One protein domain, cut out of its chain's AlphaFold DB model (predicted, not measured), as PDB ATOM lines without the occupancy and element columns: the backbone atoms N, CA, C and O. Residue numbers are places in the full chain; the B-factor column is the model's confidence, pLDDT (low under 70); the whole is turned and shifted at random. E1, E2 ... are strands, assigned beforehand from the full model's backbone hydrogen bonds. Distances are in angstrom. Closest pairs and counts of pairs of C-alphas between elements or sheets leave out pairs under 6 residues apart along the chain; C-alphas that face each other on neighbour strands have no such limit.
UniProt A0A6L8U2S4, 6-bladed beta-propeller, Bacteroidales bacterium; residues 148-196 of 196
ATOM      1  N   PRO A 148      43.400 -14.766  27.904       90.75
ATOM      2  CA  PRO A 148      43.555 -14.847  26.463       90.75
ATOM      3  C   PRO A 148      44.558 -15.934  26.070       90.75
ATOM      4  O   PRO A 148      45.472 -16.284  26.821       90.75
ATOM      5  N   GLU A 149      44.389 -16.448  24.857       89.62
ATOM      6  CA  GLU A 149      45.370 -17.294  24.185       89.62
ATOM      7  C   GLU A 149      45.920 -16.533  22.987       89.62
ATOM      8  O   GLU A 149      45.164 -15.897  22.251       89.62
ATOM      9  N   ILE A 150      47.228 -16.612  22.775       87.25
ATOM     10  CA  ILE A 150      47.870 -16.042  21.594       87.25
ATOM     11  C   ILE A 150      48.316 -17.157  20.657       87.25
ATOM     12  O   ILE A 150      48.757 -18.218  21.102       87.25
ATOM     13  N   ALA A 151      48.202 -16.918  19.351       88.69
ATOM     14  CA  ALA A 151      48.808 -17.791  18.359       88.69
ATOM     15  C   ALA A 151      50.331 -17.631  18.433       88.69
ATOM     16  O   ALA A 151      50.852 -16.533  18.252       88.69
ATOM     17  N   GLU A 152      51.031 -18.724  18.701       88.62
ATOM     18  CA  GLU A 152      52.487 -18.759  18.794       88.62
ATOM     19  C   GLU A 152      52.976 -20.062  18.145       88.62
ATOM     20  O   GLU A 152      53.012 -21.111  18.790       88.62
ATOM     21  N   PRO A 153      53.305 -20.039  16.839       88.25
ATOM     22  CA  PRO A 153      53.720 -21.231  16.102       88.25
ATOM     23  C   PRO A 153      54.971 -21.910  16.669       88.25
ATOM     24  O   PRO A 153      55.180 -23.092  16.405       88.25
ATOM     25  N   SER A 154      55.802 -21.189  17.434       86.12
ATOM     26  CA  SER A 154      57.014 -21.757  18.033       86.12
ATOM     27  C   SER A 154      56.753 -22.636  19.264       86.12
ATOM     28  O   SER A 154      57.663 -23.351  19.687       86.12
ATOM     29  N   VAL A 155      55.536 -22.642  19.830       84.50
ATOM     30  CA  VAL A 155      55.163 -23.538  20.941       84.50
ATOM     31  C   VAL A 155      54.331 -24.730  20.466       84.50
ATOM     32  O   VAL A 155      53.607 -24.676  19.470       84.50
ATOM     33  N   LYS A 156      54.405 -25.844  21.205       83.25
ATOM     34  CA  LYS A 156      53.628 -27.056  20.908       83.25
ATOM     35  C   LYS A 156      52.129 -26.739  20.909       83.25
ATOM     36  O   LYS A 156      51.596 -26.271  21.905       83.25
ATOM     37  N   GLY A 157      51.451 -27.047  19.802       86.94
ATOM     38  CA  GLY A 157      50.025 -26.750  19.616       86.94
ATOM     39  C   GLY A 157      49.740 -25.371  19.011       86.94
ATOM     40  O   GLY A 157      48.576 -25.053  18.782       86.94
ATOM     41  N   GLY A 158      50.772 -24.568  18.722       87.94
ATOM     42  CA  GLY A 158      50.644 -23.285  18.024       87.94
ATOM     43  C   GLY A 158      49.922 -22.196  18.821       87.94
ATOM     44  O   GLY A 158      49.565 -21.162  18.255       87.94
ATOM     45  N   LYS A 159      49.664 -22.432  20.111       87.94
ATOM     46  CA  LYS A 159      48.940 -21.530  21.003       87.94
ATOM     47  C   LYS A 159      49.618 -21.463  22.359       87.94
ATOM     48  O   LYS A 159      50.020 -22.489  22.904       87.94
ATOM     49  N   LEU A 160      49.677 -20.260  22.912       87.06
ATOM     50  CA  LEU A 160      50.179 -19.995  24.250       87.06
ATOM     51  C   LEU A 160      49.075 -19.348  25.088       87.06
ATOM     52  O   LEU A 160      48.596 -18.261  24.758       87.06
ATOM     53  N   SER A 161      48.679 -20.004  26.178       87.25
ATOM     54  CA  SER A 161      47.751 -19.426  27.151       87.25
ATOM     55  C   SER A 161      48.489 -18.429  28.040       87.25
ATOM     56  O   SER A 161      49.516 -18.749  28.642       87.25
ATOM     57  N   ILE A 162      47.964 -17.210  28.128       89.69
ATOM     58  CA  ILE A 162      48.558 -16.150  28.939       89.69
ATOM     59  C   ILE A 162      48.345 -16.472  30.420       89.69
ATOM     60  O   ILE A 162      47.228 -16.757  30.849       89.69
ATOM     61  N   LEU A 163      49.414 -16.436  31.218       89.44
ATOM     62  CA  LEU A 163      49.326 -16.626  32.668       89.44
ATOM     63  C   LEU A 163      48.758 -15.376  33.345       89.44
ATOM     64  O   LEU A 163      48.851 -14.274  32.813       89.44
ATOM     65  N   PHE A 164      48.206 -15.524  34.550       91.56
ATOM     66  CA  PHE A 164      47.867 -14.355  35.363       91.56
ATOM     67  C   PHE A 164      49.145 -13.868  36.048       91.56
ATOM     68  O   PHE A 164      49.701 -14.596  36.876       91.56
ATOM     69  N   GLY A 165      49.624 -12.679  35.683       91.75
ATOM     70  CA  GLY A 165      50.768 -12.051  36.340       91.75
ATOM     71  C   GLY A 165      50.325 -11.313  37.598       91.75
ATOM     72  O   GLY A 165      50.643 -11.745  38.703       91.75
ATOM     73  N   THR A 166      49.577 -10.226  37.410       92.69
ATOM     74  CA  THR A 166      48.991  -9.398  38.475       92.69
ATOM     75  C   THR A 166      47.780  -8.604  37.955       92.69
ATOM     76  O   THR A 166      47.482  -8.618  36.758       92.69
ATOM     77  N   TYR A 167      47.072  -7.922  38.850       91.62
ATOM     78  CA  TYR A 167      46.037  -6.939  38.530       91.62
ATOM     79  C   TYR A 167      46.673  -5.550  38.376       91.62
ATOM     80  O   TYR A 167      47.587  -5.195  39.115       91.62
ATOM     81  N   LEU A 168      46.198  -4.773  37.406       91.56
ATOM     82  CA  LEU A 168      46.605  -3.378  37.220       91.56
ATOM     83  C   LEU A 168      45.575  -2.434  37.836       91.56
ATOM     84  O   LEU A 168      45.932  -1.488  38.532       91.56
ATOM     85  N   ASP A 169      44.302  -2.734  37.596       89.38
ATOM     86  CA  ASP A 169      43.152  -2.001  38.106       89.38
ATOM     87  C   ASP A 169      41.923  -2.930  38.184       89.38
ATOM     88  O   ASP A 169      42.038  -4.157  38.267       89.38
ATOM     89  N   ASP A 170      40.736  -2.336  38.207       84.31
ATOM     90  CA  ASP A 170      39.446  -3.003  38.353       84.31
ATOM     91  C   ASP A 170      39.068  -3.919  37.185       84.31
ATOM     92  O   ASP A 170      38.283  -4.862  37.356       84.31
ATOM     93  N   GLU A 171      39.608  -3.640  36.004       86.62
ATOM     94  CA  GLU A 171      39.231  -4.288  34.755       86.62
ATOM     95  C   GLU A 171      40.427  -4.899  34.032       86.62
ATOM     96  O   GLU A 171      40.238  -5.870  33.295       86.62
ATOM     97  N   ASN A 172      41.634  -4.383  34.275       91.19
ATOM     98  CA  ASN A 172      42.852  -4.735  33.567       91.19
ATOM     99  C   ASN A 172      43.811  -5.575  34.415       91.19
ATOM    100  O   ASN A 172      44.046  -5.344  35.603       91.19
ATOM    101  N   TYR A 173      44.440  -6.526  33.738       93.62
ATOM    102  CA  TYR A 173      45.410  -7.465  34.272       93.62
ATOM    103  C   TYR A 173      46.672  -7.433  33.426       93.62
ATOM    104  O   TYR A 173      46.634  -7.188  32.219       93.62
ATOM    105  N   VAL A 174      47.798  -7.718  34.067       94.00
ATOM    106  CA  VAL A 174      49.114  -7.722  33.439       94.00
ATOM    107  C   VAL A 174      49.691  -9.124  33.500       94.00
ATOM    108  O   VAL A 174      49.584  -9.834  34.501       94.00
ATOM    109  N   SER A 175      50.341  -9.517  32.415       93.00
ATOM    110  CA  SER A 175      51.142 -10.725  32.329       93.00
ATOM    111  C   SER A 175      52.455 -10.447  31.619       93.00
ATOM    112  O   SER A 175      52.579  -9.487  30.855       93.00
ATOM    113  N   PHE A 176      53.424 -11.321  31.866       90.50
ATOM    114  CA  PHE A 176      54.679 -11.340  31.142       90.50
ATOM    115  C   PHE A 176      54.863 -12.702  30.481       90.50
ATOM    116  O   PHE A 176      54.690 -13.737  31.125       90.50
ATOM    117  N   ILE A 177      55.203 -12.695  29.196       88.56
ATOM    118  CA  ILE A 177      55.521 -13.894  28.435       88.56
ATOM    119  C   ILE A 177      57.032 -14.072  28.415       88.56
ATOM    120  O   ILE A 177      57.782 -13.304  27.801       88.56
ATOM    121  N   ASP A 178      57.464 -15.143  29.061       82.94
ATOM    122  CA  ASP A 178      58.841 -15.585  29.008       82.94
ATOM    123  C   ASP A 178      59.181 -16.074  27.595       82.94
ATOM    124  O   ASP A 178      58.517 -16.940  27.025       82.94
ATOM    125  N   ASN A 179      60.256 -15.539  27.018       83.81
ATOM    126  CA  ASN A 179      60.737 -15.969  25.706       83.81
ATOM    127  C   ASN A 179      61.805 -17.055  25.866       83.81
ATOM    128  O   ASN A 179      62.975 -16.823  25.566       83.81
ATOM    129  N   TYR A 180      61.409 -18.227  26.366       72.56
ATOM    130  CA  TYR A 180      62.332 -19.349  26.577       72.56
ATOM    131  C   TYR A 180      62.993 -19.838  25.277       72.56
ATOM    132  O   TYR A 180      64.088 -20.386  25.316       72.56
ATOM    133  N   THR A 181      62.340 -19.642  24.127       74.88
ATOM    134  CA  THR A 181      62.800 -20.143  22.819       74.88
ATOM    135  C   THR A 181      63.601 -19.119  22.012       74.88
ATOM    136  O   THR A 181      64.136 -19.454  20.960       74.88
ATOM    137  N   GLY A 182      63.642 -17.856  22.439       82.75
ATOM    138  CA  GLY A 182      64.155 -16.743  21.635       82.75
ATOM    139  C   GLY A 182      63.203 -16.273  20.521       82.75
ATOM    140  O   GLY A 182      63.319 -15.130  20.079       82.75
ATOM    141  N   ALA A 183      62.216 -17.079  20.119       84.19
ATOM    142  CA  ALA A 183      61.314 -16.785  19.003       84.19
ATOM    143  C   ALA A 183      60.124 -15.875  19.370       84.19
ATOM    144  O   ALA A 183      59.575 -15.201  18.496       84.19
ATOM    145  N   ILE A 184      59.742 -15.820  20.650       86.25
ATOM    146  CA  ILE A 184      58.542 -15.113  21.113       86.25
ATOM    147  C   ILE A 184      58.837 -13.616  21.276       86.25
ATOM    148  O   ILE A 184      59.589 -13.191  22.160       86.25
ATOM    149  N   LYS A 185      58.222 -12.790  20.422       82.31
ATOM    150  CA  LYS A 185      58.416 -11.327  20.431       82.31
ATOM    151  C   LYS A 185      57.569 -10.606  21.480       82.31
ATOM    152  O   LYS A 185      57.996  -9.571  21.987       82.31
ATOM    153  N   THR A 186      56.391 -11.130  21.807       81.38
ATOM    154  CA  THR A 186      55.494 -10.536  22.808       81.38
ATOM    155  C   THR A 186      56.063 -10.747  24.206       81.38
ATOM    156  O   THR A 186      56.478 -11.851  24.542       81.38
ATOM    157  N   LYS A 187      56.096  -9.683  25.015       85.69
ATOM    158  CA  LYS A 187      56.700  -9.691  26.356       85.69
ATOM    159  C   LYS A 187      55.711  -9.276  27.422       85.69
ATOM    160  O   LYS A 187      55.409 -10.070  28.294       85.69
ATOM    161  N   LEU A 188      55.177  -8.064  27.332       91.75
ATOM    162  CA  LEU A 188      54.134  -7.581  28.227       91.75
ATOM    163  C   LEU A 188      52.772  -7.788  27.566       91.75
ATOM    164  O   LEU A 188      52.595  -7.437  26.401       91.75
ATOM    165  N   VAL A 189      51.818  -8.336  28.312       92.00
ATOM    166  CA  VAL A 189      50.425  -8.456  27.882       92.00
ATOM    167  C   VAL A 189      49.551  -7.761  28.903       92.00
ATOM    168  O   VAL A 189      49.595  -8.098  30.084       92.00
ATOM    169  N   ILE A 190      48.745  -6.814  28.436       93.44
ATOM    170  CA  ILE A 190      47.656  -6.225  29.207       93.44
ATOM    171  C   ILE A 190      46.364  -6.781  28.630       93.44
ATOM    172  O   ILE A 190      46.173  -6.773  27.414       93.44
ATOM    173  N   PHE A 191      45.506  -7.308  29.489       91.88
ATOM    174  CA  PHE A 191      44.234  -7.885  29.080       91.88
ATOM    175  C   PHE A 191      43.165  -7.585  30.119       91.88
ATOM    176  O   PHE A 191      43.474  -7.393  31.291       91.88
ATOM    177  N   ASN A 192      41.907  -7.569  29.696       90.50
ATOM    178  CA  ASN A 192      40.775  -7.393  30.591       90.50
ATOM    179  C   ASN A 192      40.005  -8.705  30.776       90.50
ATOM    180  O   ASN A 192      40.254  -9.702  30.089       90.50
ATOM    181  N   LYS A 193      39.066  -8.716  31.728       80.25
ATOM    182  CA  LYS A 193      38.039  -9.764  31.781       80.25
ATOM    183  C   LYS A 193      37.209  -9.626  30.498       80.25
ATOM    184  O   LYS A 193      36.454  -8.671  30.362       80.25
ATOM    185  N   GLY A 194      37.411 -10.511  29.521       65.19
ATOM    186  CA  GLY A 194      36.640 -10.464  28.279       65.19
ATOM    187  C   GLY A 194      35.148 -10.483  28.609       65.19
ATOM    188  O   GLY A 194      34.680 -11.422  29.252       65.19
ATOM    189  N   LEU A 195      34.424  -9.429  28.229       43.09
ATOM    190  CA  LEU A 195      32.966  -9.417  28.262       43.09
ATOM    191  C   LEU A 195      32.502 -10.408  27.188       43.09
ATOM    192  O   LEU A 195      32.629 -10.129  25.996       43.09
ATOM    193  N   HIS A 196      32.052 -11.584  27.615       43.22
ATOM    194  CA  HIS A 196      31.178 -12.423  26.802       43.22
ATOM    195  C   HIS A 196      29.732 -12.065  27.118       43.22
ATOM    196  O   HIS A 196      29.424 -11.930  28.324       43.22
TER     197      HIS A 196
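What this domain is: This is residues 148 to 196 of the 196 residues of the protein "6-bladed beta-propeller" of Bacteroidales bacterium (UniProt A0A6L8U2S4). This model shows little regular structure: two small strand hairpins, E1 with E2 and the longer E3 with E4, are set among loops, with a long loop at the turn of the second. The printed part has 49 residues, 16 of them in the four strands, with no named helix; the class is all strand, in two antiparallel two-stranded sheets. It is only just loose, close to compact, radius of gyration of the C-alphas 11.7 A, spanning 33 by 21 by 13 A.

How they stand to each other: Look first at E1, residues 149 to 151, and E2, residues 159 to 161, where N 150 and O 160 are 2.9 A apart. E3, residues 172 to 176, and E4, residues 188 to 192, run antiparallel at 153 degrees; N 173 and O 191 are 2.8 A apart. Residues 166 to 167 pair antiparallel with 173 to 174 of E3. E2 and E3 are apart.

Where its parts are: Find C-alpha 149 at (45.370, -17.294, 24.185), where E1 begins. E3 measures 13.8 A; E4, 13.6 A, ends at (40.775, -7.393, 30.591).

The domain as a whole: The C-alphas of Gly 182 and His 196, the two farthest apart, are 33.7 A apart. The printed part has no cut; E3 to E4 is a long link. Residues 194 to 196 are under 70 in pLDDT.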